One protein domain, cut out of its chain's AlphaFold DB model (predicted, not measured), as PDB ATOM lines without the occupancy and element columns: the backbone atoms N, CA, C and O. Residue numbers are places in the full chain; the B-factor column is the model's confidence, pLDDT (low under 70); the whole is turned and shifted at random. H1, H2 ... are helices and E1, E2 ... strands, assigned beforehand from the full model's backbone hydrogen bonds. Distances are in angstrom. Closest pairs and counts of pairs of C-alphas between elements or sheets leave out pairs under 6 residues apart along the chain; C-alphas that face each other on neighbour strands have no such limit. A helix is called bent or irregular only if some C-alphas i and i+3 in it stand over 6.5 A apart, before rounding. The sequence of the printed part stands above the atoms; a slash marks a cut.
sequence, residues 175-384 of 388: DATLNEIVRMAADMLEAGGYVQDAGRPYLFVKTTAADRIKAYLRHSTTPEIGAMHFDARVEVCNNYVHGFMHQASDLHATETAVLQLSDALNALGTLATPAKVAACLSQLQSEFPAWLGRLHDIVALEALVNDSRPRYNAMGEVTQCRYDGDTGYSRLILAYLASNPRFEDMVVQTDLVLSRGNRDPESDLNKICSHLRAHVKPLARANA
ATOM      1  N   ASP A 175     178.442 195.319 176.299       69.56
ATOM      2  CA  ASP A 175     179.719 194.914 175.735       69.56
ATOM      3  C   ASP A 175     180.785 195.990 175.938       69.56
ATOM      4  O   ASP A 175     181.863 195.654 176.415       69.56
ATOM      5  N   ALA A 176     180.517 197.282 175.703       75.81
ATOM      6  CA  ALA A 176     181.498 198.322 176.028       75.81
ATOM      7  C   ALA A 176     181.762 198.428 177.526       75.81
ATOM      8  O   ALA A 176     182.906 198.633 177.914       75.81
ATOM      9  N   THR A 177     180.744 198.241 178.369       75.88
ATOM     10  CA  THR A 177     180.926 198.257 179.827       75.88
ATOM     11  C   THR A 177     181.834 197.112 180.278       75.88
ATOM     12  O   THR A 177     182.763 197.314 181.057       75.88
ATOM     13  N   LEU A 178     181.606 195.899 179.767       75.56
ATOM     14  CA  LEU A 178     182.466 194.750 180.040       75.56
ATOM     15  C   LEU A 178     183.862 194.939 179.458       75.56
ATOM     16  O   LEU A 178     184.841 194.660 180.144       75.56
ATOM     17  N   ASN A 179     183.965 195.454 178.235       80.25
ATOM     18  CA  ASN A 179     185.243 195.757 177.603       80.25
ATOM     19  C   ASN A 179     186.017 196.812 178.397       80.25
ATOM     20  O   ASN A 179     187.233 196.705 178.507       80.25
ATOM     21  N   GLU A 180     185.346 197.797 178.995       83.88
ATOM     22  CA  GLU A 180     185.973 198.776 179.881       83.88
ATOM     23  C   GLU A 180     186.480 198.127 181.172       83.88
ATOM     24  O   GLU A 180     187.627 198.363 181.550       83.88
ATOM     25  N   ILE A 181     185.677 197.266 181.807       84.19
ATOM     26  CA  ILE A 181     186.097 196.508 182.996       84.19
ATOM     27  C   ILE A 181     187.319 195.633 182.674       84.19
ATOM     28  O   ILE A 181     188.313 195.659 183.403       84.19
ATOM     29  N   VAL A 182     187.270 194.887 181.565       85.75
ATOM     30  CA  VAL A 182     188.365 194.023 181.101       85.75
ATOM     31  C   VAL A 182     189.602 194.848 180.782       85.75
ATOM     32  O   VAL A 182     190.687 194.485 181.224       85.75
ATOM     33  N   ARG A 183     189.452 195.971 180.069       89.31
ATOM     34  CA  ARG A 183     190.555 196.884 179.754       89.31
ATOM     35  C   ARG A 183     191.194 197.427 181.025       89.31
ATOM     36  O   ARG A 183     192.406 197.383 181.145       89.31
ATOM     37  N   MET A 184     190.409 197.871 182.004       88.94
ATOM     38  CA  MET A 184     190.954 198.356 183.274       88.94
ATOM     39  C   MET A 184     191.707 197.269 184.044       88.94
ATOM     40  O   MET A 184     192.780 197.533 184.582       88.94
ATOM     41  N   ALA A 185     191.174 196.048 184.096       88.25
ATOM     42  CA  ALA A 185     191.875 194.930 184.720       88.25
ATOM     43  C   ALA A 185     193.152 194.548 183.946       88.25
ATOM     44  O   ALA A 185     194.159 194.215 184.569       88.25
ATOM     45  N   ALA A 186     193.135 194.634 182.612       91.44
ATOM     46  CA  ALA A 186     194.304 194.432 181.760       91.44
ATOM     47  C   ALA A 186     195.379 195.494 182.030       91.44
ATOM     48  O   ALA A 186     196.510 195.127 182.331       91.44
ATOM     49  N   ASP A 187     195.009 196.779 182.051       92.94
ATOM     50  CA  ASP A 187     195.905 197.897 182.371       92.94
ATOM     51  C   ASP A 187     196.581 197.679 183.744       92.94
ATOM     52  O   ASP A 187     197.779 197.909 183.915       92.94
ATOM     53  N   MET A 188     195.831 197.180 184.737       92.06
ATOM     54  CA  MET A 188     196.368 196.851 186.066       92.06
ATOM     55  C   MET A 188     197.307 195.634 186.056       92.06
ATOM     56  O   MET A 188     198.312 195.637 186.769       92.06
ATOM     57  N   LEU A 189     197.007 194.596 185.268       92.06
ATOM     58  CA  LEU A 189     197.892 193.441 185.084       92.06
ATOM     59  C   LEU A 189     199.198 193.856 184.398       92.06
ATOM     60  O   LEU A 189     200.278 193.495 184.863       92.06
ATOM     61  N   GLU A 190     199.119 194.658 183.340       94.31
ATOM     62  CA  GLU A 190     200.282 195.189 182.627       94.31
ATOM     63  C   GLU A 190     201.142 196.076 183.533       94.31
ATOM     64  O   GLU A 190     202.358 195.880 183.612       94.31
ATOM     65  N   ALA A 191     200.524 196.969 184.313       92.94
ATOM     66  CA  ALA A 191     201.219 197.754 185.337       92.94
ATOM     67  C   ALA A 191     201.878 196.865 186.410       92.94
ATOM     68  O   ALA A 191     202.937 197.198 186.945       92.94
ATOM     69  N   GLY A 192     201.283 195.704 186.697       91.00
ATOM     70  CA  GLY A 192     201.846 194.660 187.552       91.00
ATOM     71  C   GLY A 192     202.964 193.835 186.903       91.00
ATOM     72  O   GLY A 192     203.496 192.935 187.557       91.00
ATOM     73  N   GLY A 193     203.336 194.105 185.648       94.12
ATOM     74  CA  GLY A 193     204.380 193.398 184.904       94.12
ATOM     75  C   GLY A 193     203.929 192.081 184.268       94.12
ATOM     76  O   GLY A 193     204.768 191.228 183.979       94.12
ATOM     77  N   TYR A 194     202.623 191.873 184.097       93.94
ATOM     78  CA  TYR A 194     202.102 190.773 183.291       93.94
ATOM     79  C   TYR A 194     202.132 191.146 181.806       93.94
ATOM     80  O   TYR A 194     201.968 192.304 181.440       93.94
ATOM     81  N   VAL A 195     202.312 190.149 180.944       96.19
ATOM     82  CA  VAL A 195     202.342 190.307 179.487       96.19
ATOM     83  C   VAL A 195     201.170 189.550 178.878       96.19
ATOM     84  O   VAL A 195     200.987 188.367 179.169       96.19
ATOM     85  N   GLN A 196     200.376 190.211 178.037       96.38
ATOM     86  CA  GLN A 196     199.274 189.570 177.322       96.38
ATOM     87  C   GLN A 196     199.799 188.497 176.348       96.38
ATOM     88  O   GLN A 196     200.753 188.721 175.603       96.38
ATOM     89  N   ASP A 197     199.180 187.319 176.352       94.19
ATOM     90  CA  ASP A 197     199.498 186.232 175.429       94.19
ATOM     91  C   ASP A 197     198.951 186.552 174.030       94.19
ATOM     92  O   ASP A 197     197.749 186.740 173.838       94.19
ATOM     93  N   ALA A 198     199.834 186.586 173.029       89.75
ATOM     94  CA  ALA A 198     199.482 186.991 171.667       89.75
ATOM     95  C   ALA A 198     198.430 186.086 170.995       89.75
ATOM     96  O   ALA A 198     197.740 186.527 170.079       89.75
ATOM     97  N   GLY A 199     198.301 184.825 171.424       91.50
ATOM     98  CA  GLY A 199     197.302 183.892 170.898       91.50
ATOM     99  C   GLY A 199     196.002 183.870 171.700       91.50
ATOM    100  O   GLY A 199     195.050 183.196 171.302       91.50
ATOM    101  N   ARG A 200     195.958 184.546 172.854       88.25
ATOM    102  CA  ARG A 200     194.852 184.475 173.813       88.25
ATOM    103  C   ARG A 200     194.636 185.857 174.448       88.25
ATOM    104  O   ARG A 200     195.208 186.124 175.500       88.25
ATOM    105  N   PRO A 201     193.749 186.705 173.891       87.38
ATOM    106  CA  PRO A 201     193.588 188.104 174.319       87.38
ATOM    107  C   PRO A 201     193.139 188.266 175.781       87.38
ATOM    108  O   PRO A 201     193.295 189.320 176.383       87.38
ATOM    109  N   TYR A 202     192.601 187.211 176.377       88.38
ATOM    110  CA  TYR A 202     192.154 187.203 177.765       88.38
ATOM    111  C   TYR A 202     193.189 186.637 178.735       88.38
ATOM    112  O   TYR A 202     192.909 186.560 179.924       88.38
ATOM    113  N   LEU A 203     194.350 186.185 178.255       91.31
ATOM    114  CA  LEU A 203     195.399 185.580 179.069       91.31
ATOM    115  C   LEU A 203     196.575 186.544 179.213       91.31
ATOM    116  O   LEU A 203     197.137 187.011 178.232       91.31
ATOM    117  N   PHE A 204     196.990 186.755 180.450       93.62
ATOM    118  CA  PHE A 204     198.139 187.545 180.850       93.62
ATOM    119  C   PHE A 204     199.099 186.647 181.617       93.62
ATOM    120  O   PHE A 204     198.684 185.867 182.470       93.62
ATOM    121  N   VAL A 205     200.390 186.725 181.327       91.94
ATOM    122  CA  VAL A 205     201.404 185.863 181.932       91.94
ATOM    123  C   VAL A 205     202.491 186.720 182.551       91.94
ATOM    124  O   VAL A 205     203.060 187.586 181.895       91.94
ATOM    125  N   LYS A 206     202.819 186.444 183.810       92.56
ATOM    126  CA  LYS A 206     203.996 186.994 184.474       92.56
ATOM    127  C   LYS A 206     204.906 185.856 184.888       92.56
ATOM    128  O   LYS A 206     204.503 184.977 185.648       92.56
ATOM    129  N   THR A 207     206.136 185.891 184.394       88.75
ATOM    130  CA  THR A 207     207.171 184.920 184.750       88.75
ATOM    131  C   THR A 207     208.227 185.619 185.587       88.75
ATOM    132  O   THR A 207     208.769 186.650 185.196       88.75
ATOM    133  N   THR A 208     208.518 185.052 186.746       85.69
ATOM    134  CA  THR A 208     209.619 185.430 187.626       85.69
ATOM    135  C   THR A 208     210.578 184.243 187.752       85.69
ATOM    136  O   THR A 208     210.342 183.176 187.183       85.69
ATOM    137  N   ALA A 209     211.667 184.400 188.509       80.38
ATOM    138  CA  ALA A 209     212.539 183.270 188.825       80.38
ATOM    139  C   ALA A 209     211.793 182.165 189.604       80.38
ATOM    140  O   ALA A 209     212.028 180.979 189.375       80.38
ATOM    141  N   ALA A 210     210.876 182.554 190.495       73.38
ATOM    142  CA  ALA A 210     210.179 181.640 191.395       73.38
ATOM    143  C   ALA A 210     208.852 181.116 190.833       73.38
ATOM    144  O   ALA A 210     208.456 180.009 191.181       73.38
ATOM    145  N   ASP A 211     208.182 181.871 189.960       79.69
ATOM    146  CA  ASP A 211     206.793 181.609 189.580       79.69
ATOM    147  C   ASP A 211     206.511 181.905 188.113       79.69
ATOM    148  O   ASP A 211     207.041 182.851 187.530       79.69
ATOM    149  N   ARG A 212     205.553 181.172 187.558       84.12
ATOM    150  CA  ARG A 212     204.809 181.534 186.361       84.12
ATOM    151  C   ARG A 212     203.337 181.690 186.722       84.12
ATOM    152  O   ARG A 212     202.639 180.715 186.988       84.12
ATOM    153  N   ILE A 213     202.849 182.921 186.675       84.50
ATOM    154  CA  ILE A 213     201.460 183.253 186.987       84.50
ATOM    155  C   ILE A 213     200.722 183.548 185.691       84.50
ATOM    156  O   ILE A 213     201.142 184.402 184.913       84.50
ATOM    157  N   LYS A 214     199.618 182.844 185.458       85.81
ATOM    158  CA  LYS A 214     198.696 183.068 184.346       85.81
ATOM    159  C   LYS A 214     197.425 183.700 184.891       85.81
ATOM    160  O   LYS A 214     196.764 183.100 185.723       85.81
ATOM    161  N   ALA A 215     197.057 184.880 184.429       85.75
ATOM    162  CA  ALA A 215     195.802 185.535 184.751       85.75
ATOM    163  C   ALA A 215     194.890 185.551 183.525       85.75
ATOM    164  O   ALA A 215     195.257 186.048 182.470       85.75
ATOM    165  N   TYR A 216     193.704 184.985 183.667       84.75
ATOM    166  CA  TYR A 216     192.647 184.932 182.675       84.75
ATOM    167  C   TYR A 216     191.573 185.949 183.053       84.75
ATOM    168  O   TYR A 216     190.883 185.774 184.056       84.75
ATOM    169  N   LEU A 217     191.400 186.986 182.247       83.88
ATOM    170  CA  LEU A 217     190.290 187.921 182.370       83.88
ATOM    171  C   LEU A 217     189.128 187.406 181.535       83.88
ATOM    172  O   LEU A 217     189.118 187.540 180.316       83.88
ATOM    173  N   ARG A 218     188.155 186.773 182.175       76.38
ATOM    174  CA  ARG A 218     186.950 186.294 181.510       76.38
ATOM    175  C   ARG A 218     185.822 187.258 181.809       76.38
ATOM    176  O   ARG A 218     185.630 187.708 182.931       76.38
ATOM    177  N   HIS A 219     185.025 187.529 180.802       71.00
ATOM    178  CA  HIS A 219     183.687 188.021 181.025       71.00
ATOM    179  C   HIS A 219     182.745 187.093 180.285       71.00
ATOM    180  O   HIS A 219     183.054 186.595 179.202       71.00
ATOM    181  N   SER A 220     181.603 186.835 180.894       61.44
ATOM    182  CA  SER A 220     180.462 186.320 180.173       61.44
ATOM    183  C   SER A 220     179.352 187.334 180.334       61.44
ATOM    184  O   SER A 220     178.947 187.724 181.430       61.44
ATOM    185  N   THR A 221     178.829 187.777 179.206       56.59
ATOM    186  CA  THR A 221     177.408 188.061 179.179       56.59
ATOM    187  C   THR A 221     176.738 186.703 179.292       56.59
ATOM    188  O   THR A 221     177.033 185.830 178.478       56.59
ATOM    189  N   THR A 222     175.875 186.491 180.274       54.53
ATOM    190  CA  THR A 222     174.751 185.579 180.061       54.53
ATOM    191  C   THR A 222     173.692 186.459 179.414       54.53
ATOM    192  O   THR A 222     172.945 187.143 180.124       54.53
ATOM    193  N   PRO A 223     173.655 186.542 178.062       46.09
ATOM    194  CA  PRO A 223     172.722 187.438 177.371       46.09
ATOM    195  C   PRO A 223     171.273 187.105 177.760       46.09
ATOM    196  O   PRO A 223     170.379 187.941 177.671       46.09
ATOM    197  N   GLU A 224     171.100 185.875 178.234       41.38
ATOM    198  CA  GLU A 224     169.918 185.199 178.723       41.38
ATOM    199  C   GLU A 224     169.248 185.892 179.904       41.38
ATOM    200  O   GLU A 224     168.036 186.009 179.894       41.38
ATOM    201  N   ILE A 225     169.992 186.418 180.881       45.47
ATOM    202  CA  ILE A 225     169.418 187.037 182.095       45.47
ATOM    203  C   ILE A 225     169.721 188.538 182.212       45.47
ATOM    204  O   ILE A 225     169.473 189.142 183.253       45.47
ATOM    205  N   GLY A 226     170.311 189.148 181.175       49.44
ATOM    206  CA  GLY A 226     170.808 190.529 181.256       49.44
ATOM    207  C   GLY A 226     171.867 190.715 182.352       49.44
ATOM    208  O   GLY A 226     172.103 191.831 182.816       49.44
ATOM    209  N   ALA A 227     172.486 189.614 182.790       53.59
ATOM    210  CA  ALA A 227     173.534 189.617 183.785       53.59
ATOM    211  C   ALA A 227     174.883 189.679 183.098       53.59
ATOM    212  O   ALA A 227     175.190 188.882 182.210       53.59
ATOM    213  N   MET A 228     175.709 190.607 183.557       65.44
ATOM    214  CA  MET A 228     177.122 190.573 183.232       65.44
ATOM    215  C   MET A 228     177.864 189.909 184.383       65.44
ATOM    216  O   MET A 228     177.678 190.272 185.551       65.44
ATOM    217  N   HIS A 229     178.693 188.936 184.031       66.81
ATOM    218  CA  HIS A 229     179.666 188.326 184.911       66.81
ATOM    219  C   HIS A 229     181.049 188.718 184.411       66.81
ATOM    220  O   HIS A 229     181.397 188.501 183.252       66.81
ATOM    221  N   PHE A 230     181.836 189.302 185.302       71.75
ATOM    222  CA  PHE A 230     183.264 189.470 185.110       71.75
ATOM    223  C   PHE A 230     183.959 188.559 186.114       71.75
ATOM    224  O   PHE A 230     183.655 188.599 187.306       71.75
ATOM    225  N   ASP A 231     184.860 187.724 185.618       73.12
ATOM    226  CA  ASP A 231     185.645 186.798 186.411       73.12
ATOM    227  C   ASP A 231     187.113 186.906 186.012       73.12
ATOM    228  O   ASP A 231     187.499 186.659 184.871       73.12
ATOM    229  N   ALA A 232     187.955 187.233 186.978       72.31
ATOM    230  CA  ALA A 232     189.385 187.065 186.831       72.31
ATOM    231  C   ALA A 232     189.748 185.700 187.423       72.31
ATOM    232  O   ALA A 232     189.640 185.465 188.621       72.31
ATOM    233  N   ARG A 233     190.195 184.768 186.592       76.50
ATOM    234  CA  ARG A 233     190.742 183.488 187.049       76.50
ATOM    235  C   ARG A 233     192.250 183.569 186.974       76.50
ATOM    236  O   ARG A 233     192.782 183.921 185.937       76.50
ATOM    237  N   VAL A 234     192.961 183.203 188.021       70.88
ATOM    238  CA  VAL A 234     194.420 183.137 188.013       70.88
ATOM    239  C   VAL A 234     194.872 181.706 188.233       70.88
ATOM    240  O   VAL A 234     194.244 180.939 188.938       70.88
ATOM    241  N   GLU A 235     195.951 181.313 187.587       76.94
ATOM    242  CA  GLU A 235     196.617 180.037 187.765       76.94
ATOM    243  C   GLU A 235     198.052 180.348 188.153       76.94
ATOM    244  O   GLU A 235     198.788 181.000 187.407       76.94
ATOM    245  N   VAL A 236     198.437 179.914 189.346       73.81
ATOM    246  CA  VAL A 236     199.790 180.107 189.855       73.81
ATOM    247  C   VAL A 236     200.529 178.791 189.690       73.81
ATOM    248  O   VAL A 236     200.228 177.800 190.353       73.81
ATOM    249  N   CYS A 237     201.503 178.789 188.789       73.94
ATOM    250  CA  CYS A 237     202.459 177.706 188.653       73.94
ATOM    251  C   CYS A 237     203.756 178.149 189.330       73.94
ATOM    252  O   CYS A 237     204.548 178.897 188.760       73.94
ATOM    253  N   ASN A 238     203.952 177.746 190.579       71.62
ATOM    254  CA  ASN A 238     205.199 178.025 191.278       71.62
ATOM    255  C   ASN A 238     206.285 177.074 190.749       71.62
ATOM    256  O   ASN A 238     206.093 175.860 190.748       71.62
ATOM    257  N   ASN A 239     207.423 177.605 190.299       70.81
ATOM    258  CA  ASN A 239     208.492 176.813 189.682       70.81
ATOM    259  C   ASN A 239     209.118 175.815 190.669       70.81
ATOM    260  O   ASN A 239     209.589 174.765 190.237       70.81
ATOM    261  N   TYR A 240     209.108 176.101 191.978       65.19
ATOM    262  CA  TYR A 240     209.539 175.124 192.986       65.19
ATOM    263  C   TYR A 240     208.561 173.962 193.076       65.19
ATOM    264  O   TYR A 240     208.993 172.812 193.078       65.19
ATOM    265  N   VAL A 241     207.256 174.248 193.104       67.31
ATOM    266  CA  VAL A 241     206.220 173.208 193.081       67.31
ATOM    267  C   VAL A 241     206.321 172.404 191.787       67.31
ATOM    268  O   VAL A 241     206.412 171.188 191.836       67.31
ATOM    269  N   HIS A 242     206.409 173.065 190.637       69.75
ATOM    270  CA  HIS A 242     206.553 172.419 189.334       69.75
ATOM    271  C   HIS A 242     207.811 171.535 189.248       69.75
ATOM    272  O   HIS A 242     207.740 170.383 188.828       69.75
ATOM    273  N   GLY A 243     208.969 172.040 189.692       69.38
ATOM    274  CA  GLY A 243     210.211 171.263 189.750       69.38
ATOM    275  C   GLY A 243     210.114 170.055 190.684       69.38
ATOM    276  O   GLY A 243     210.599 168.980 190.341       69.38
ATOM    277  N   PHE A 244     209.440 170.212 191.825       68.69
ATOM    278  CA  PHE A 244     209.150 169.128 192.762       68.69
ATOM    279  C   PHE A 244     208.232 168.065 192.139       68.69
ATOM    280  O   PHE A 244     208.543 166.879 192.200       68.69
ATOM    281  N   MET A 245     207.150 168.477 191.468       69.38
ATOM    282  CA  MET A 245     206.220 167.553 190.810       69.38
ATOM    283  C   MET A 245     206.892 166.758 189.685       69.38
ATOM    284  O   MET A 245     206.641 165.566 189.549       69.38
ATOM    285  N   HIS A 246     207.803 167.372 188.925       69.81
ATOM    286  CA  HIS A 246     208.567 166.660 187.896       69.81
ATOM    287  C   HIS A 246     209.534 165.612 188.452       69.81
ATOM    288  O   HIS A 246     209.765 164.597 187.800       69.81
ATOM    289  N   GLN A 247     210.111 165.844 189.634       68.94
ATOM    290  CA  GLN A 247     210.943 164.846 190.319       68.94
ATOM    291  C   GLN A 247     210.105 163.694 190.881       68.94
ATOM    292  O   GLN A 247     210.609 162.591 191.064       68.94
ATOM    293  N   ALA A 248     208.821 163.951 191.104       66.06
ATOM    294  CA  ALA A 248     207.824 163.002 191.552       66.06
ATOM    295  C   ALA A 248     206.952 162.492 190.387       66.06
ATOM    296  O   ALA A 248     205.746 162.341 190.550       66.06
ATOM    297  N   SER A 249     207.544 162.229 189.213       62.50
ATOM    298  CA  SER A 249     206.833 161.863 187.969       62.50
ATOM    299  C   SER A 249     205.877 160.669 188.085       62.50
ATOM    300  O   SER A 249     204.967 160.529 187.270       62.50
ATOM    301  N   ASP A 250     206.080 159.823 189.092       68.75
ATOM    302  CA  ASP A 250     205.257 158.643 189.375       68.75
ATOM    303  C   ASP A 250     203.944 159.004 190.099       68.75
ATOM    304  O   ASP A 250     203.057 158.167 190.250       68.75
ATOM    305  N   LEU A 251     203.812 160.254 190.549       59.59
ATOM    306  CA  LEU A 251     202.634 160.810 191.200       59.59
ATOM    307  C   LEU A 251     201.884 161.612 190.131       59.59
ATOM    308  O   LEU A 251     202.328 162.686 189.738       59.59
ATOM    309  N   HIS A 252     200.763 161.086 189.624       56.59
ATOM    310  CA  HIS A 252     199.927 161.653 188.545       56.59
ATOM    311  C   HIS A 252     199.225 162.986 188.899       56.59
ATOM    312  O   HIS A 252     198.034 163.176 188.656       56.59
ATOM    313  N   ALA A 253     199.932 163.914 189.521       56.50
ATOM    314  CA  ALA A 253     199.395 165.147 190.054       56.50
ATOM    315  C   ALA A 253     199.539 166.295 189.043       56.50
ATOM    316  O   ALA A 253     200.554 166.440 188.363       56.50
ATOM    317  N   THR A 254     198.485 167.098 188.920       53.09
ATOM    318  CA  THR A 254     198.371 168.178 187.936       53.09
ATOM    319  C   THR A 254     199.018 169.477 188.436       53.09
ATOM    320  O   THR A 254     198.991 169.806 189.618       53.09
ATOM    321  N   GLU A 255     199.622 170.232 187.516       53.62
ATOM    322  CA  GLU A 255     200.590 171.317 187.778       53.62
ATOM    323  C   GLU A 255     200.024 172.637 188.350       53.62
ATOM    324  O   GLU A 255     200.691 173.670 188.263       53.62
ATOM    325  N   THR A 256     198.799 172.692 188.883       53.09
ATOM    326  CA  THR A 256     198.112 173.995 188.985       53.09
ATOM    327  C   THR A 256     197.367 174.230 190.294       53.09
ATOM    328  O   THR A 256     196.300 173.667 190.519       53.09
ATOM    329  N   ALA A 257     197.845 175.200 191.083       55.78
ATOM    330  CA  ALA A 257     196.969 175.943 191.980       55.78
ATOM    331  C   ALA A 257     196.180 176.952 191.129       55.78
ATOM    332  O   ALA A 257     196.678 178.017 190.753       55.78
ATOM    333  N   VAL A 258     194.957 176.582 190.758       54.53
ATOM    334  CA  VAL A 258     194.000 177.515 190.158       54.53
ATOM    335  C   VAL A 258     193.424 178.358 191.297       54.53
ATOM    336  O   VAL A 258     193.047 177.815 192.319       54.53
ATOM    337  N   LEU A 259     193.370 179.674 191.146       55.25
ATOM    338  CA  LEU A 259     192.764 180.643 192.054       55.25
ATOM    339  C   LEU A 259     191.693 181.426 191.291       55.25
ATOM    340  O   LEU A 259     192.010 182.204 190.396       55.25
ATOM    341  N   GLN A 260     190.418 181.261 191.629       54.09
ATOM    342  CA  GLN A 260     189.347 182.081 191.062       54.09
ATOM    343  C   GLN A 260     189.114 183.330 191.922       54.09
ATOM    344  O   GLN A 260     188.938 183.239 193.136       54.09
ATOM    345  N   LEU A 261     189.148 184.511 191.306       50.75
ATOM    346  CA  LEU A 261     189.094 185.806 191.991       50.75
ATOM    347  C   LEU A 261     187.662 186.274 192.260       50.75
ATOM    348  O   LEU A 261     187.466 187.135 193.116       50.75
ATOM    349  N   SER A 262     186.655 185.668 191.621       51.28
ATOM    350  CA  SER A 262     185.232 185.875 191.956       51.28
ATOM    351  C   SER A 262     184.937 185.766 193.462       51.28
ATOM    352  O   SER A 262     183.966 186.321 193.963       51.28
ATOM    353  N   ASP A 263     185.819 185.083 194.184       50.59
ATOM    354  CA  ASP A 263     185.768 184.801 195.603       50.59
ATOM    355  C   ASP A 263     186.545 185.778 196.508       50.59
ATOM    356  O   ASP A 263     186.331 185.772 197.723       50.59
ATOM    357  N   ALA A 264     187.460 186.575 195.943       50.56
ATOM    358  CA  ALA A 264     188.263 187.575 196.654       50.56
ATOM    359  C   ALA A 264     187.687 188.992 196.508       50.56
ATOM    360  O   ALA A 264     187.775 189.782 197.446       50.56
ATOM    361  N   LEU A 265     187.051 189.294 195.370       55.69
ATOM    362  CA  LEU A 265     186.196 190.471 195.227       55.69
ATOM    363  C   LEU A 265     184.805 190.091 195.737       55.69
ATOM    364  O   LEU A 265     184.008 189.503 195.013       55.69
ATOM    365  N   ASN A 266     184.526 190.403 197.004       48.19
ATOM    366  CA  ASN A 266     183.352 189.954 197.771       48.19
ATOM    367  C   ASN A 266     181.946 190.239 197.178       48.19
ATOM    368  O   ASN A 266     180.953 189.993 197.862       48.19
ATOM    369  N   ALA A 267     181.794 190.772 195.961       43.66
ATOM    370  CA  ALA A 267     180.490 191.226 195.478       43.66
ATOM    371  C   ALA A 267     180.312 191.332 193.954       43.66
ATOM    372  O   ALA A 267     179.447 192.092 193.513       43.66
ATOM    373  N   LEU A 268     181.020 190.563 193.122       51.66
ATOM    374  CA  LEU A 268     180.679 190.517 191.690       51.66
ATOM    375  C   LEU A 268     179.535 189.533 191.418       51.66
ATOM    376  O   LEU A 268     179.621 188.620 190.602       51.66
ATOM    377  N   GLY A 269     178.421 189.748 192.121       56.19
ATOM    378  CA  GLY A 269     177.130 189.293 191.631       56.19
ATOM    379  C   GLY A 269     176.804 189.967 190.295       56.19
ATOM    380  O   GLY A 269     177.470 190.904 189.865       56.19
ATOM    381  N   THR A 270     175.729 189.504 189.668       60.81
ATOM    382  CA  THR A 270     175.086 190.063 188.473       60.81
ATOM    383  C   THR A 270     175.287 191.586 188.351       60.81
ATOM    384  O   THR A 270     174.681 192.348 189.120       60.81
ATOM    385  N   LEU A 271     176.113 192.043 187.397       68.19
ATOM    386  CA  LEU A 271     176.351 193.468 187.107       68.19
ATOM    387  C   LEU A 271     175.141 194.080 186.381       68.19
ATOM    388  O   LEU A 271     175.224 194.547 185.259       68.19
ATOM    389  N   ALA A 272     173.974 194.051 187.013       64.81
ATOM    390  CA  ALA A 272     172.704 194.412 186.383       64.81
ATOM    391  C   ALA A 272     172.326 195.898 186.537       64.81
ATOM    392  O   ALA A 272     171.206 196.277 186.212       64.81
ATOM    393  N   THR A 273     173.192 196.737 187.123       67.69
ATOM    394  CA  THR A 273     172.904 198.170 187.350       67.69
ATOM    395  C   THR A 273     174.147 199.036 187.157       67.69
ATOM    396  O   THR A 273     175.239 198.551 187.469       67.69
ATOM    397  N   PRO A 274     174.022 200.324 186.759       68.38
ATOM    398  CA  PRO A 274     175.177 201.218 186.661       68.38
ATOM    399  C   PRO A 274     175.886 201.375 188.011       68.38
ATOM    400  O   PRO A 274     177.106 201.430 188.067       68.38
ATOM    401  N   ALA A 275     175.128 201.372 189.114       72.69
ATOM    402  CA  ALA A 275     175.681 201.436 190.465       72.69
ATOM    403  C   ALA A 275     176.544 200.208 190.803       72.69
ATOM    404  O   ALA A 275     177.618 200.356 191.377       72.69
ATOM    405  N   LYS A 276     176.110 199.000 190.415       75.62
ATOM    406  CA  LYS A 276     176.905 197.771 190.587       75.62
ATOM    407  C   LYS A 276     178.151 197.757 189.701       75.62
ATOM    408  O   LYS A 276     179.193 197.303 190.152       75.62
ATOM    409  N   VAL A 277     178.058 198.274 188.476       75.38
ATOM    410  CA  VAL A 277     179.219 198.458 187.590       75.38
ATOM    411  C   VAL A 277     180.211 199.439 188.213       75.38
ATOM    412  O   VAL A 277     181.381 199.108 188.351       75.38
ATOM    413  N   ALA A 278     179.753 200.605 188.669       78.88
ATOM    414  CA  ALA A 278     180.607 201.589 189.329       78.88
ATOM    415  C   ALA A 278     181.257 201.025 190.605       78.88
ATOM    416  O   ALA A 278     182.441 201.249 190.840       78.88
ATOM    417  N   ALA A 279     180.513 200.248 191.399       81.50
ATOM    418  CA  ALA A 279     181.052 199.552 192.565       81.50
ATOM    419  C   ALA A 279     182.116 198.513 192.175       81.50
ATOM    420  O   ALA A 279     183.175 198.484 192.792       81.50
ATOM    421  N   CYS A 280     181.874 197.718 191.127       82.25
ATOM    422  CA  CYS A 280     182.847 196.777 190.564       82.25
ATOM    423  C   CYS A 280     184.134 197.490 190.135       82.25
ATOM    424  O   CYS A 280     185.218 197.102 190.556       82.25
ATOM    425  N   LEU A 281     184.017 198.573 189.363       83.31
ATOM    426  CA  LEU A 281     185.157 199.368 188.906       83.31
ATOM    427  C   LEU A 281     185.937 199.977 190.075       83.31
ATOM    428  O   LEU A 281     187.163 199.889 190.107       83.31
ATOM    429  N   SER A 282     185.232 200.543 191.057       85.19
ATOM    430  CA  SER A 282     185.848 201.086 192.269       85.19
ATOM    431  C   SER A 282     186.582 200.002 193.056       85.19
ATOM    432  O   SER A 282     187.697 200.240 193.513       85.19
ATOM    433  N   GLN A 283     185.980 198.820 193.205       83.94
ATOM    434  CA  GLN A 283     186.578 197.707 193.934       83.94
ATOM    435  C   GLN A 283     187.797 197.147 193.194       83.94
ATOM    436  O   GLN A 283     188.826 196.896 193.818       83.94
ATOM    437  N   LEU A 284     187.720 197.007 191.866       84.81
ATOM    438  CA  LEU A 284     188.859 196.627 191.032       84.81
ATOM    439  C   LEU A 284     190.016 197.608 191.233       84.81
ATOM    440  O   LEU A 284     191.125 197.184 191.533       84.81
ATOM    441  N   GLN A 285     189.764 198.915 191.170       87.38
ATOM    442  CA  GLN A 285     190.806 199.921 191.388       87.38
ATOM    443  C   GLN A 285     191.441 199.847 192.781       87.38
ATOM    444  O   GLN A 285     192.659 199.986 192.898       87.38
ATOM    445  N   SER A 286     190.650 199.634 193.837       86.81
ATOM    446  CA  SER A 286     191.164 199.658 195.210       86.81
ATOM    447  C   SER A 286     191.787 198.340 195.671       86.81
ATOM    448  O   SER A 286     192.754 198.357 196.431       86.81
ATOM    449  N   GLU A 287     191.241 197.195 195.256       86.12
ATOM    450  CA  GLU A 287     191.595 195.881 195.814       86.12
ATOM    451  C   GLU A 287     192.451 195.032 194.872       86.12
ATOM    452  O   GLU A 287     193.283 194.252 195.347       86.12
ATOM    453  N   PHE A 288     192.293 195.174 193.550       85.00
ATOM    454  CA  PHE A 288     192.960 194.303 192.579       85.00
ATOM    455  C   PHE A 288     194.495 194.411 192.620       85.00
ATOM    456  O   PHE A 288     195.137 193.360 192.654       85.00
ATOM    457  N   PRO A 289     195.128 195.600 192.737       87.94
ATOM    458  CA  PRO A 289     196.589 195.687 192.844       87.94
ATOM    459  C   PRO A 289     197.145 195.005 194.102       87.94
ATOM    460  O   PRO A 289     198.119 194.255 194.033       87.94
ATOM    461  N   ALA A 290     196.499 195.217 195.255       85.75
ATOM    462  CA  ALA A 290     196.884 194.563 196.504       85.75
ATOM    463  C   ALA A 290     196.689 193.041 196.419       85.75
ATOM    464  O   ALA A 290     197.497 192.269 196.934       85.75
ATOM    465  N   TRP A 291     195.631 192.595 195.738       85.00
ATOM    466  CA  TRP A 291     195.399 191.185 195.462       85.00
ATOM    467  C   TRP A 291     196.474 190.580 194.546       85.00
ATOM    468  O   TRP A 291     197.019 189.537 194.898       85.00
ATOM    469  N   LEU A 292     196.857 191.251 193.454       84.25
ATOM    470  CA  LEU A 292     197.944 190.813 192.570       84.25
ATOM    471  C   LEU A 292     199.283 190.721 193.309       84.25
ATOM    472  O   LEU A 292     200.020 189.755 193.126       84.25
ATOM    473  N   GLY A 293     199.578 191.680 194.193       83.88
ATOM    474  CA  GLY A 293     200.781 191.647 195.028       83.88
ATOM    475  C   GLY A 293     200.864 190.392 195.905       83.88
ATOM    476  O   GLY A 293     201.936 189.807 196.045       83.88
ATOM    477  N   ARG A 294     199.724 189.913 196.424       83.50
ATOM    478  CA  ARG A 294     199.655 188.677 197.224       83.50
ATOM    479  C   ARG A 294     199.947 187.412 196.423       83.50
ATOM    480  O   ARG A 294     200.337 186.419 197.023       83.50
ATOM    481  N   LEU A 295     199.788 187.422 195.099       80.25
ATOM    482  CA  LEU A 295     200.022 186.227 194.282       80.25
ATOM    483  C   LEU A 295     201.498 185.824 194.184       80.25
ATOM    484  O   LEU A 295     201.798 184.733 193.713       80.25
ATOM    485  N   HIS A 296     202.409 186.702 194.596       77.56
ATOM    486  CA  HIS A 296     203.848 186.441 194.625       77.56
ATOM    487  C   HIS A 296     204.362 186.052 196.017       77.56
ATOM    488  O   HIS A 296     205.515 185.652 196.160       77.56
ATOM    489  N   ASP A 297     203.524 186.169 197.045       81.31
ATOM    490  CA  ASP A 297     203.860 185.783 198.409       81.31
ATOM    491  C   ASP A 297     203.215 184.429 198.694       81.31
ATOM    492  O   ASP A 297     201.998 184.298 198.749       81.31
ATOM    493  N   ILE A 298     204.036 183.406 198.896       75.44
ATOM    494  CA  ILE A 298     203.567 182.044 199.154       75.44
ATOM    495  C   ILE A 298     202.761 181.897 200.449       75.44
ATOM    496  O   ILE A 298     201.869 181.056 200.505       75.44
ATOM    497  N   VAL A 299     203.018 182.717 201.472       77.75
ATOM    498  CA  VAL A 299     202.212 182.754 202.700       77.75
ATOM    499  C   VAL A 299     200.869 183.418 202.414       77.75
ATOM    500  O   VAL A 299     199.836 182.956 202.896       77.75
ATOM    501  N   ALA A 300     200.850 184.466 201.590       78.81
ATOM    502  CA  ALA A 300     199.604 185.097 201.172       78.81
ATOM    503  C   ALA A 300     198.787 184.204 200.220       78.81
ATOM    504  O   ALA A 300     197.569 184.132 200.362       78.81
ATOM    505  N   LEU A 301     199.436 183.484 199.300       73.62
ATOM    506  CA  LEU A 301     198.832 182.452 198.455       73.62
ATOM    507  C   LEU A 301     198.254 181.323 199.301       73.62
ATOM    508  O   LEU A 301     197.120 180.911 199.086       73.62
ATOM    509  N   GLU A 302     199.014 180.844 200.283       81.56
ATOM    510  CA  GLU A 302     198.549 179.835 201.224       81.56
ATOM    511  C   GLU A 302     197.297 180.313 201.958       81.56
ATOM    512  O   GLU A 302     196.294 179.602 201.952       81.56
ATOM    513  N   ALA A 303     197.309 181.536 202.494       78.62
ATOM    514  CA  ALA A 303     196.128 182.132 203.105       78.62
ATOM    515  C   ALA A 303     194.958 182.195 202.106       78.62
ATOM    516  O   ALA A 303     193.877 181.710 202.410       78.62
ATOM    517  N   LEU A 304     195.163 182.679 200.880       71.31
ATOM    518  CA  LEU A 304     194.113 182.741 199.851       71.31
ATOM    519  C   LEU A 304     193.507 181.365 199.518       71.31
ATOM    520  O   LEU A 304     192.302 181.259 199.282       71.31
ATOM    521  N   VAL A 305     194.321 180.307 199.502       69.62
ATOM    522  CA  VAL A 305     193.866 178.936 199.225       69.62
ATOM    523  C   VAL A 305     193.184 178.304 200.446       69.62
ATOM    524  O   VAL A 305     192.250 177.518 200.282       69.62
ATOM    525  N   ASN A 306     193.616 178.641 201.664       70.88
ATOM    526  CA  ASN A 306     193.225 177.946 202.894       70.88
ATOM    527  C   ASN A 306     192.243 178.695 203.804       70.88
ATOM    528  O   ASN A 306     191.747 178.096 204.760       70.88
ATOM    529  N   ASP A 307     191.919 179.955 203.515       69.88
ATOM    530  CA  ASP A 307     191.071 180.830 204.345       69.88
ATOM    531  C   ASP A 307     189.555 180.565 204.193       69.88
ATOM    532  O   ASP A 307     188.712 181.393 204.515       69.88
ATOM    533  N   SER A 308     189.146 179.402 203.670       55.19
ATOM    534  CA  SER A 308     187.733 179.122 203.353       55.19
ATOM    535  C   SER A 308     187.220 177.801 203.926       55.19
ATOM    536  O   SER A 308     187.930 176.796 203.981       55.19
ATOM    537  N   ARG A 309     185.933 177.797 204.311       54.34
ATOM    538  CA  ARG A 309     185.160 176.574 204.587       54.34
ATOM    539  C   ARG A 309     185.090 175.714 203.308       54.34
ATOM    540  O   ARG A 309     185.030 176.299 202.225       54.34
ATOM    541  N   PRO A 310     185.064 174.370 203.408       54.12
ATOM    542  CA  PRO A 310     184.851 173.499 202.250       54.12
ATOM    543  C   PRO A 310     183.599 173.930 201.472       54.12
ATOM    544  O   PRO A 310     182.586 174.267 202.093       54.12
ATOM    545  N   ARG A 311     183.664 173.948 200.136       55.97
ATOM    546  CA  ARG A 311     182.488 174.173 199.281       55.97
ATOM    547  C   ARG A 311     181.960 172.842 198.770       55.97
ATOM    548  O   ARG A 311     182.613 171.815 198.909       55.97
ATOM    549  N   TYR A 312     180.750 172.870 198.232       53.56
ATOM    550  CA  TYR A 312     180.154 171.731 197.557       53.56
ATOM    551  C   TYR A 312     180.164 172.006 196.052       53.56
ATOM    552  O   TYR A 312     179.893 173.141 195.650       53.56
ATOM    553  N   ASN A 313     180.491 171.013 195.224       55.94
ATOM    554  CA  ASN A 313     180.362 171.149 193.773       55.94
ATOM    555  C   ASN A 313     178.880 171.258 193.373       55.94
ATOM    556  O   ASN A 313     177.974 171.130 194.200       55.94
ATOM    557  N   ALA A 314     178.620 171.452 192.078       45.44
ATOM    558  CA  ALA A 314     177.260 171.490 191.536       45.44
ATOM    559  C   ALA A 314     176.441 170.209 191.817       45.44
ATOM    560  O   ALA A 314     175.216 170.252 191.750       45.44
ATOM    561  N   MET A 315     177.097 169.091 192.156       48.97
ATOM    562  CA  MET A 315     176.459 167.827 192.542       48.97
ATOM    563  C   MET A 315     176.274 167.667 194.061       48.97
ATOM    564  O   MET A 315     175.776 166.639 194.511       48.97
ATOM    565  N   GLY A 316     176.638 168.670 194.868       52.56
ATOM    566  CA  GLY A 316     176.507 168.617 196.324       52.56
ATOM    567  C   GLY A 316     177.602 167.811 197.032       52.56
ATOM    568  O   GLY A 316     177.446 167.484 198.206       52.56
ATOM    569  N   GLU A 317     178.708 167.489 196.359       54.94
ATOM    570  CA  GLU A 317     179.850 166.784 196.948       54.94
ATOM    571  C   GLU A 317     180.852 167.785 197.519       54.94
ATOM    572  O   GLU A 317     181.124 168.809 196.895       54.94
ATOM    573  N   VAL A 318     181.424 167.499 198.694       51.62
ATOM    574  CA  VAL A 318     182.440 168.362 199.315       51.62
ATOM    575  C   VAL A 318     183.658 168.448 198.395       51.62
ATOM    576  O   VAL A 318     184.379 167.468 198.223       51.62
ATOM    577  N   THR A 319     183.929 169.629 197.849       55.03
ATOM    578  CA  THR A 319     185.194 169.926 197.187       55.03
ATOM    579  C   THR A 319     186.181 170.424 198.231       55.03
ATOM    580  O   THR A 319     185.934 171.370 198.986       55.03
ATOM    581  N   GLN A 320     187.331 169.758 198.309       50.81
ATOM    582  CA  GLN A 320     188.397 170.148 199.238       50.81
ATOM    583  C   GLN A 320     189.162 171.386 198.782       50.81
ATOM    584  O   GLN A 320     189.818 172.043 199.597       50.81
ATOM    585  N   CYS A 321     189.032 171.719 197.500       50.31
ATOM    586  CA  CYS A 321     189.496 172.962 196.922       50.31
ATOM    587  C   CYS A 321     188.308 173.832 196.509       50.31
ATOM    588  O   CYS A 321     187.262 173.360 196.057       50.31
ATOM    589  N   ARG A 322     188.518 175.140 196.643       52.47
ATOM    590  CA  ARG A 322     187.673 176.209 196.097       52.47
ATOM    591  C   ARG A 322     187.772 176.279 194.556       52.47
ATOM    592  O   ARG A 322     187.172 177.152 193.949       52.47
ATOM    593  N   TYR A 323     188.549 175.379 193.944       52.00
ATOM    594  CA  TYR A 323     189.121 175.519 192.612       52.00
ATOM    595  C   TYR A 323     189.030 174.200 191.835       52.00
ATOM    596  O   TYR A 323     189.386 173.142 192.357       52.00
ATOM    597  N   ASP A 324     188.528 174.272 190.604       44.06
ATOM    598  CA  ASP A 324     188.267 173.113 189.745       44.06
ATOM    599  C   ASP A 324     189.548 172.347 189.373       44.06
ATOM    600  O   ASP A 324     190.527 172.942 188.920       44.06
ATOM    601  N   GLY A 325     189.505 171.014 189.477       52.59
ATOM    602  CA  GLY A 325     190.506 170.111 188.890       52.59
ATOM    603  C   GLY A 325     191.777 169.851 189.712       52.59
ATOM    604  O   GLY A 325     192.633 169.102 189.244       52.59
ATOM    605  N   ASP A 326     191.903 170.419 190.915       58.41
ATOM    606  CA  ASP A 326     192.971 170.074 191.865       58.41
ATOM    607  C   ASP A 326     192.530 168.881 192.730       58.41
ATOM    608  O   ASP A 326     191.465 168.898 193.349       58.41
ATOM    609  N   THR A 327     193.367 167.846 192.797       62.00
ATOM    610  CA  THR A 327     193.204 166.678 193.680       62.00
ATOM    611  C   THR A 327     193.357 167.029 195.169       62.00
ATOM    612  O   THR A 327     193.210 166.161 196.025       62.00
ATOM    613  N   GLY A 328     193.658 168.293 195.492       66.88
ATOM    614  CA  GLY A 328     193.917 168.804 196.839       66.88
ATOM    615  C   GLY A 328     195.405 168.822 197.196       66.88
ATOM    616  O   GLY A 328     195.773 169.253 198.293       66.88
ATOM    617  N   TYR A 329     196.279 168.380 196.286       76.50
ATOM    618  CA  TYR A 329     197.719 168.288 196.528       76.50
ATOM    619  C   TYR A 329     198.399 169.653 196.480       76.50
ATOM    620  O   TYR A 329     199.237 169.935 197.338       76.50
ATOM    621  N   SER A 330     198.021 170.537 195.548       72.12
ATOM    622  CA  SER A 330     198.639 171.868 195.459       72.12
ATOM    623  C   SER A 330     198.400 172.688 196.731       72.12
ATOM    624  O   SER A 330     199.316 173.334 197.239       72.12
ATOM    625  N   ARG A 331     197.202 172.583 197.318       77.69
ATOM    626  CA  ARG A 331     196.856 173.177 198.618       77.69
ATOM    627  C   ARG A 331     197.767 172.703 199.756       77.69
ATOM    628  O   ARG A 331     198.202 173.517 200.571       77.69
ATOM    629  N   LEU A 332     198.043 171.402 199.829       82.50
ATOM    630  CA  LEU A 332     198.899 170.822 200.866       82.50
ATOM    631  C   LEU A 332     200.361 171.211 200.684       82.50
ATOM    632  O   LEU A 332     201.020 171.557 201.660       82.50
ATOM    633  N   ILE A 333     200.847 171.219 199.444       82.06
ATOM    634  CA  ILE A 333     202.201 171.677 199.128       82.06
ATOM    635  C   ILE A 333     202.368 173.145 199.549       82.06
ATOM    636  O   ILE A 333     203.327 173.470 200.247       82.06
ATOM    637  N   LEU A 334     201.411 174.020 199.218       79.38
ATOM    638  CA  LEU A 334     201.427 175.424 199.650       79.38
ATOM    639  C   LEU A 334     201.358 175.563 201.178       79.38
ATOM    640  O   LEU A 334     202.136 176.321 201.757       79.38
ATOM    641  N   ALA A 335     200.480 174.803 201.840       84.56
ATOM    642  CA  ALA A 335     200.368 174.787 203.299       84.56
ATOM    643  C   ALA A 335     201.679 174.362 203.974       84.56
ATOM    644  O   ALA A 335     202.101 174.994 204.943       84.56
ATOM    645  N   TYR A 336     202.346 173.337 203.442       87.12
ATOM    646  CA  TYR A 336     203.649 172.898 203.926       87.12
ATOM    647  C   TYR A 336     204.713 173.983 203.727       87.12
ATOM    648  O   TYR A 336     205.401 174.364 204.674       87.12
ATOM    649  N   LEU A 337     204.816 174.530 202.511       82.56
ATOM    650  CA  LEU A 337     205.809 175.548 202.166       82.56
ATOM    651  C   LEU A 337     205.659 176.822 203.008       82.56
ATOM    652  O   LEU A 337     206.667 177.389 203.426       82.56
ATOM    653  N   ALA A 338     204.431 177.243 203.318       84.44
ATOM    654  CA  ALA A 338     204.156 178.413 204.155       84.44
ATOM    655  C   ALA A 338     204.233 178.141 205.670       84.44
ATOM    656  O   ALA A 338     203.876 179.009 206.479       84.44
ATOM    657  N   SER A 339     204.656 176.938 206.073       88.12
ATOM    658  CA  SER A 339     204.657 176.493 207.469       88.12
ATOM    659  C   SER A 339     203.288 176.673 208.145       88.12
ATOM    660  O   SER A 339     203.197 177.218 209.252       88.12
ATOM    661  N   ASN A 340     202.197 176.287 207.473       85.00
ATOM    662  CA  ASN A 340     200.860 176.372 208.055       85.00
ATOM    663  C   ASN A 340     200.757 175.404 209.256       85.00
ATOM    664  O   ASN A 340     200.951 174.200 209.084       85.00
ATOM    665  N   PRO A 341     200.406 175.885 210.468       86.94
ATOM    666  CA  PRO A 341     200.308 175.042 211.664       86.94
ATOM    667  C   PRO A 341     199.232 173.949 211.567       86.94
ATOM    668  O   PRO A 341     199.261 173.001 212.340       86.94
ATOM    669  N   ARG A 342     198.290 174.074 210.629       86.94
ATOM    670  CA  ARG A 342     197.220 173.105 210.366       86.94
ATOM    671  C   ARG A 342     197.581 172.092 209.281       86.94
ATOM    672  O   ARG A 342     196.708 171.332 208.879       86.94
ATOM    673  N   PHE A 343     198.818 172.087 208.777       88.62
ATOM    674  CA  PHE A 343     199.221 171.208 207.676       88.62
ATOM    675  C   PHE A 343     198.875 169.738 207.952       88.62
ATOM    676  O   PHE A 343     198.236 169.102 207.123       88.62
ATOM    677  N   GLU A 344     199.205 169.222 209.136       90.50
ATOM    678  CA  GLU A 344     198.935 167.821 209.485       90.50
ATOM    679  C   GLU A 344     197.428 167.511 209.552       90.50
ATOM    680  O   GLU A 344     196.976 166.500 209.013       90.50
ATOM    681  N   ASP A 345     196.623 168.419 210.112       86.25
ATOM    682  CA  ASP A 345     195.160 168.282 210.110       86.25
ATOM    683  C   ASP A 345     194.602 168.279 208.682       86.25
ATOM    684  O   ASP A 345     193.678 167.527 208.366       86.25
ATOM    685  N   MET A 346     195.163 169.119 207.809       85.62
ATOM    686  CA  MET A 346     194.771 169.197 206.407       85.62
ATOM    687  C   MET A 346     195.110 167.905 205.663       85.62
ATOM    688  O   MET A 346     194.260 167.421 204.927       85.62
ATOM    689  N   VAL A 347     196.288 167.307 205.887       87.19
ATOM    690  CA  VAL A 347     196.650 166.001 205.303       87.19
ATOM    691  C   VAL A 347     195.624 164.942 205.700       87.19
ATOM    692  O   VAL A 347     195.112 164.233 204.840       87.19
ATOM    693  N   VAL A 348     195.257 164.881 206.984       84.94
ATOM    694  CA  VAL A 348     194.250 163.932 207.481       84.94
ATOM    695  C   VAL A 348     192.884 164.154 206.828       84.94
ATOM    696  O   VAL A 348     192.211 163.191 206.459       84.94
ATOM    697  N   GLN A 349     192.454 165.407 206.681       82.44
ATOM    698  CA  GLN A 349     191.187 165.735 206.024       82.44
ATOM    699  C   GLN A 349     191.208 165.379 204.535       82.44
ATOM    700  O   GLN A 349     190.229 164.824 204.032       82.44
ATOM    701  N   THR A 350     192.309 165.669 203.841       82.38
ATOM    702  CA  THR A 350     192.506 165.313 202.433       82.38
ATOM    703  C   THR A 350     192.456 163.804 202.234       82.38
ATOM    704  O   THR A 350     191.676 163.322 201.417       82.38
ATOM    705  N   ASP A 351     193.178 163.050 203.064       84.25
ATOM    706  CA  ASP A 351     193.194 161.587 203.022       84.25
ATOM    707  C   ASP A 351     191.794 160.998 203.226       84.25
ATOM    708  O   ASP A 351     191.354 160.152 202.453       84.25
ATOM    709  N   LEU A 352     191.041 161.485 204.218       81.06
ATOM    710  CA  LEU A 352     189.688 160.994 204.502       81.06
ATOM    711  C   LEU A 352     188.730 161.148 203.314       81.06
ATOM    712  O   LEU A 352     187.911 160.260 203.078       81.06
ATOM    713  N   VAL A 353     188.820 162.251 202.567       77.50
ATOM    714  CA  VAL A 353     187.946 162.479 201.408       77.50
ATOM    715  C   VAL A 353     188.400 161.664 200.206       77.50
ATOM    716  O   VAL A 353     187.570 160.979 199.609       77.50
ATOM    717  N   LEU A 354     189.696 161.680 199.877       77.75
ATOM    718  CA  LEU A 354     190.222 160.933 198.729       77.75
ATOM    719  C   LEU A 354     190.044 159.420 198.901       77.75
ATOM    720  O   LEU A 354     189.698 158.722 197.951       77.75
ATOM    721  N   SER A 355     190.198 158.922 200.126       81.62
ATOM    722  CA  SER A 355     190.053 157.501 200.445       81.62
ATOM    723  C   SER A 355     188.613 157.044 200.700       81.62
ATOM    724  O   SER A 355     188.380 155.864 200.972       81.62
ATOM    725  N   ARG A 356     187.629 157.958 200.666       81.25
ATOM    726  CA  ARG A 356     186.238 157.694 201.091       81.25
ATOM    727  C   ARG A 356     186.161 157.047 202.486       81.25
ATOM    728  O   ARG A 356     185.311 156.196 202.740       81.25
ATOM    729  N   GLY A 357     187.065 157.444 203.381       78.19
ATOM    730  CA  GLY A 357     187.175 156.936 204.749       78.19
ATOM    731  C   GLY A 357     188.088 155.719 204.945       78.19
ATOM    732  O   GLY A 357     188.364 155.379 206.096       78.19
ATOM    733  N   ASN A 358     188.605 155.092 203.882       82.56
ATOM    734  CA  ASN A 358     189.487 153.921 203.966       82.56
ATOM    735  C   ASN A 358     190.953 154.299 203.739       82.56
ATOM    736  O   ASN A 358     191.480 154.107 202.646       82.56
ATOM    737  N   ARG A 359     191.607 154.832 204.775       81.56
ATOM    738  CA  ARG A 359     192.993 155.321 204.686       81.56
ATOM    739  C   ARG A 359     193.935 154.288 204.063       81.56
ATOM    740  O   ARG A 359     194.022 153.163 204.554       81.56
ATOM    741  N   ASP A 360     194.679 154.717 203.049       80.94
ATOM    742  CA  ASP A 360     195.744 153.935 202.425       80.94
ATOM    743  C   ASP A 360     197.103 154.593 202.733       80.94
ATOM    744  O   ASP A 360     197.367 155.708 202.265       80.94
ATOM    745  N   PRO A 361     197.974 153.953 203.535       79.88
ATOM    746  CA  PRO A 361     199.303 154.483 203.830       79.88
ATOM    747  C   PRO A 361     200.184 154.629 202.579       79.88
ATOM    748  O   PRO A 361     201.066 155.483 202.576       79.88
ATOM    749  N   GLU A 362     199.905 153.880 201.509       84.31
ATOM    750  CA  GLU A 362     200.616 153.942 200.224       84.31
ATOM    751  C   GLU A 362     199.946 154.880 199.208       84.31
ATOM    752  O   GLU A 362     200.327 154.916 198.032       84.31
ATOM    753  N   SER A 363     198.963 155.673 199.652       83.94
ATOM    754  CA  SER A 363     198.334 156.681 198.807       83.94
ATOM    755  C   SER A 363     199.353 157.697 198.286       83.94
ATOM    756  O   SER A 363     200.328 158.059 198.956       83.94
ATOM    757  N   ASP A 364     199.098 158.222 197.089       82.00
ATOM    758  CA  ASP A 364     199.938 159.261 196.481       82.00
ATOM    759  C   ASP A 364     200.053 160.502 197.373       82.00
ATOM    760  O   ASP A 364     201.109 161.127 197.448       82.00
ATOM    761  N   LEU A 365     199.004 160.799 198.145       84.94
ATOM    762  CA  LEU A 365     199.008 161.834 199.170       84.94
ATOM    763  C   LEU A 365     200.115 161.621 200.217       84.94
ATOM    764  O   LEU A 365     200.878 162.546 200.517       84.94
ATOM    765  N   ASN A 366     200.214 160.414 200.777       85.69
ATOM    766  CA  ASN A 366     201.210 160.088 201.795       85.69
ATOM    767  C   ASN A 366     202.630 160.093 201.220       85.69
ATOM    768  O   ASN A 366     203.556 160.570 201.888       85.69
ATOM    769  N   LYS A 367     202.800 159.656 199.966       86.75
ATOM    770  CA  LYS A 367     204.075 159.753 199.237       86.75
ATOM    771  C   LYS A 367     204.507 161.211 199.066       86.75
ATOM    772  O   LYS A 367     205.634 161.548 199.430       86.75
ATOM    773  N   ILE A 368     203.602 162.091 198.623       84.06
ATOM    774  CA  ILE A 368     203.861 163.536 198.492       84.06
ATOM    775  C   ILE A 368     204.263 164.135 199.845       84.06
ATOM    776  O   ILE A 368     205.291 164.803 199.943       84.06
ATOM    777  N   CYS A 369     203.498 163.873 200.908       88.56
ATOM    778  CA  CYS A 369     203.773 164.439 202.232       88.56
ATOM    779  C   CYS A 369     205.104 163.945 202.813       88.56
ATOM    780  O   CYS A 369     205.847 164.719 203.416       88.56
ATOM    781  N   SER A 370     205.429 162.665 202.627       88.31
ATOM    782  CA  SER A 370     206.713 162.100 203.058       88.31
ATOM    783  C   SER A 370     207.878 162.731 202.297       88.31
ATOM    784  O   SER A 370     208.876 163.115 202.909       88.31
ATOM    785  N   HIS A 371     207.722 162.919 200.986       84.75
ATOM    786  CA  HIS A 371     208.728 163.561 200.148       84.75
ATOM    787  C   HIS A 371     208.939 165.040 200.530       84.75
ATOM    788  O   HIS A 371     210.080 165.467 200.709       84.75
ATOM    789  N   LEU A 372     207.862 165.802 200.771       85.56
ATOM    790  CA  LEU A 372     207.941 167.183 201.273       85.56
ATOM    791  C   LEU A 372     208.756 167.267 202.571       85.56
ATOM    792  O   LEU A 372     209.683 168.070 202.664       85.56
ATOM    793  N   ARG A 373     208.463 166.403 203.550       89.50
ATOM    794  CA  ARG A 373     209.169 166.379 204.843       89.50
ATOM    795  C   ARG A 373     210.652 166.042 204.710       89.50
ATOM    796  O   ARG A 373     211.469 166.596 205.441       89.50
ATOM    797  N   ALA A 374     210.999 165.134 203.801       87.69
ATOM    798  CA  ALA A 374     212.372 164.670 203.630       87.69
ATOM    799  C   ALA A 374     213.249 165.645 202.825       87.69
ATOM    800  O   ALA A 374     214.446 165.748 203.096       87.69
ATOM    801  N   HIS A 375     212.676 166.355 201.848       82.44
ATOM    802  CA  HIS A 375     213.464 167.073 200.838       82.44
ATOM    803  C   HIS A 375     213.198 168.576 200.763       82.44
ATOM    804  O   HIS A 375     213.995 169.306 200.174       82.44
ATOM    805  N   VAL A 376     212.111 169.064 201.360       81.38
ATOM    806  CA  VAL A 376     211.696 170.462 201.236       81.38
ATOM    807  C   VAL A 376     211.760 171.145 202.595       81.38
ATOM    808  O   VAL A 376     211.122 170.729 203.562       81.38
ATOM    809  N   LYS A 377     212.526 172.237 202.666       83.81
ATOM    810  CA  LYS A 377     212.593 173.092 203.851       83.81
ATOM    811  C   LYS A 377     211.447 174.112 203.807       83.81
ATOM    812  O   LYS A 377     211.437 174.929 202.885       83.81
ATOM    813  N   PRO A 378     210.517 174.109 204.780       80.88
ATOM    814  CA  PRO A 378     209.474 175.125 204.858       80.88
ATOM    815  C   PRO A 378     210.067 176.533 204.958       80.88
ATOM    816  O   PRO A 378     211.125 176.740 205.568       80.88
ATOM    817  N   LEU A 379     209.369 177.522 204.403       75.75
ATOM    818  CA  LEU A 379     209.734 178.920 204.571       75.75
ATOM    819  C   LEU A 379     209.390 179.346 205.995       75.75
ATOM    820  O   LEU A 379     208.258 179.195 206.459       75.75
ATOM    821  N   ALA A 380     210.381 179.873 206.710       69.31
ATOM    822  CA  ALA A 380     210.174 180.377 208.057       69.31
ATOM    823  C   ALA A 380     209.223 181.584 208.011       69.31
ATOM    824  O   ALA A 380     209.575 182.625 207.453       69.31
ATOM    825  N   ARG A 381     208.048 181.477 208.652       63.19
ATOM    826  CA  ARG A 381     207.043 182.561 208.725       63.19
ATOM    827  C   ARG A 381     207.620 183.896 209.214       63.19
ATOM    828  O   ARG A 381     207.154 184.949 208.795       63.19
ATOM    829  N   ALA A 382     208.663 183.863 210.046       50.75
ATOM    830  CA  ALA A 382     209.328 185.061 210.563       50.75
ATOM    831  C   ALA A 382     210.047 185.899 209.483       50.75
ATOM    832  O   ALA A 382     210.174 187.107 209.651       50.75
ATOM    833  N   ASN A 383     210.457 185.296 208.360       48.06
ATOM    834  CA  ASN A 383     211.094 186.014 207.248       48.06
ATOM    835  C   ASN A 383     210.087 186.567 206.223       48.06
ATOM    836  O   ASN A 383     210.463 187.386 205.389       48.06
ATOM    837  N   ALA A 384     208.813 186.170 206.293       45.28
ATOM    838  CA  ALA A 384     207.783 186.623 205.355       45.28
ATOM    839  C   ALA A 384     207.367 188.090 205.584       45.28
ATOM    840  O   ALA A 384     206.951 188.773 204.658       45.28
TER     841      ALA A 384
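Overview. This is residues 175 to 384 of the 388 residues of an uncharacterized protein of Polaromonas sp. (strain JS666 / ATCC BAA-500) (UniProt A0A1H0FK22). A twisted antiparallel sheet and two long helices, H1 and H3, make one lobe, with H1 running over the sheet and H3 side by side with H1. At the other end of the long axis the shorter helices H5, H6 and H7 pack in a second, helical lobe, and H4 packs on H5 between the two lobes. The long hairpin of E3 and E4 runs through the first lobe, and H2 follows E4 directly on the face of the sheet opposite to H1. The printed part has 210 residues, with eight named helices and five named strands in the order H1 E1 E2 E3 E4 H2 E5 H3 H4 H5 H6 H7 H8, and the sheet's order is E1 E2 E3 E4 E5. The class is mixed, helices and strands, and the whole is compact, with a radius of gyration of the C-alphas of 18.5 A and spans of 55 by 40 by 35 A.

Along the chain. H1, residues 175 to 191, begins at C-alpha 175 at (179.719, 194.914, 175.735) and is 23.7 A long. E1 is residues 195 to 197. E2, residues 200 to 207, measures 16.5 A and bends by 64 degrees at residue 203. E3, residues 211 to 222, is 33.7 A long, and E4, residues 227 to 238, is 34.5 A long. H2 is residues 239 to 247 and E5 residues 257 to 260. H3, residues 274 to 294, starts at C-alpha 274 at (175.177, 201.218, 186.661) and measures 29.5 A; it has a kink of 43 degrees near residue 287 and is irregular, with C-alphas 286 and 289 7.1 A apart. H4 is residues 298 to 306 and H5 residues 329 to 337. H6, residues 343 to 354, is 16.3 A long, and H7, residues 364 to 375, is 16.2 A long. H8, residues 381 to 384, ends at C-alpha 384 at (207.783, 186.623, 205.355).

Arrangement. E1, E2, E3 and E4 form a meander, each strand the antiparallel neighbour of the one before. N 195 and O 205 of E1 and E2 are 2.8 A apart, N 215 and O 204 of E3 and E2 2.7 A, N 216 and O 233 of E3 and E4 2.7 A, and N 234 and O 259 of E4 and E5 2.7 A, within hydrogen-bond range. H1 is on the sheet at a height of 8.6 A, over E2 and E3, and runs along the strands, at 4 degrees to E3 on the local plane. H1 and H3 touch at a shallow tilt of 20 degrees, the same way; their closest C-alphas, of Ile 181 and Leu 281, are 6.6 A apart. H4 is on the same face as H1, over E4 and E5. H5 is the hub, touching H4, H6 and H7. H4 and H5 form a helical hairpin at 44 degrees, a steep tilt, with the C-alphas of Glu 302 and Leu 334 closest at 5.5 A. H5 and H6 form another, at a shallow tilt of 9 degrees, where residues 343 to 347 of H6 touch H5; the closest C-alphas, of Ala 335 and Phe 343, are 5.8 A apart. H5 and H7 only just touch, with 3 pairs of C-alphas within 8 A, the closest those of Tyr 329 and Leu 365 at 7.1 A. In H1, H2, H4, H5, H6 and H7 every O i to N i+4 pair is within hydrogen-bond range, in H3 15 of 17 are, and H8 is too short for such a pair.

Size, cuts and confidence. The C-alphas farthest apart, of Pro 274 and Glu 362, are 55.4 A apart. The printed part has no cut. The long links are E5 to H3 and H4 to H5; in the latter, residues 311 to 312 pair with 318 to 319, antiparallel. The mean pLDDT of the printed part is 74.1, and 74 residues are under 70, among them 240 to 274 and 307 to 328.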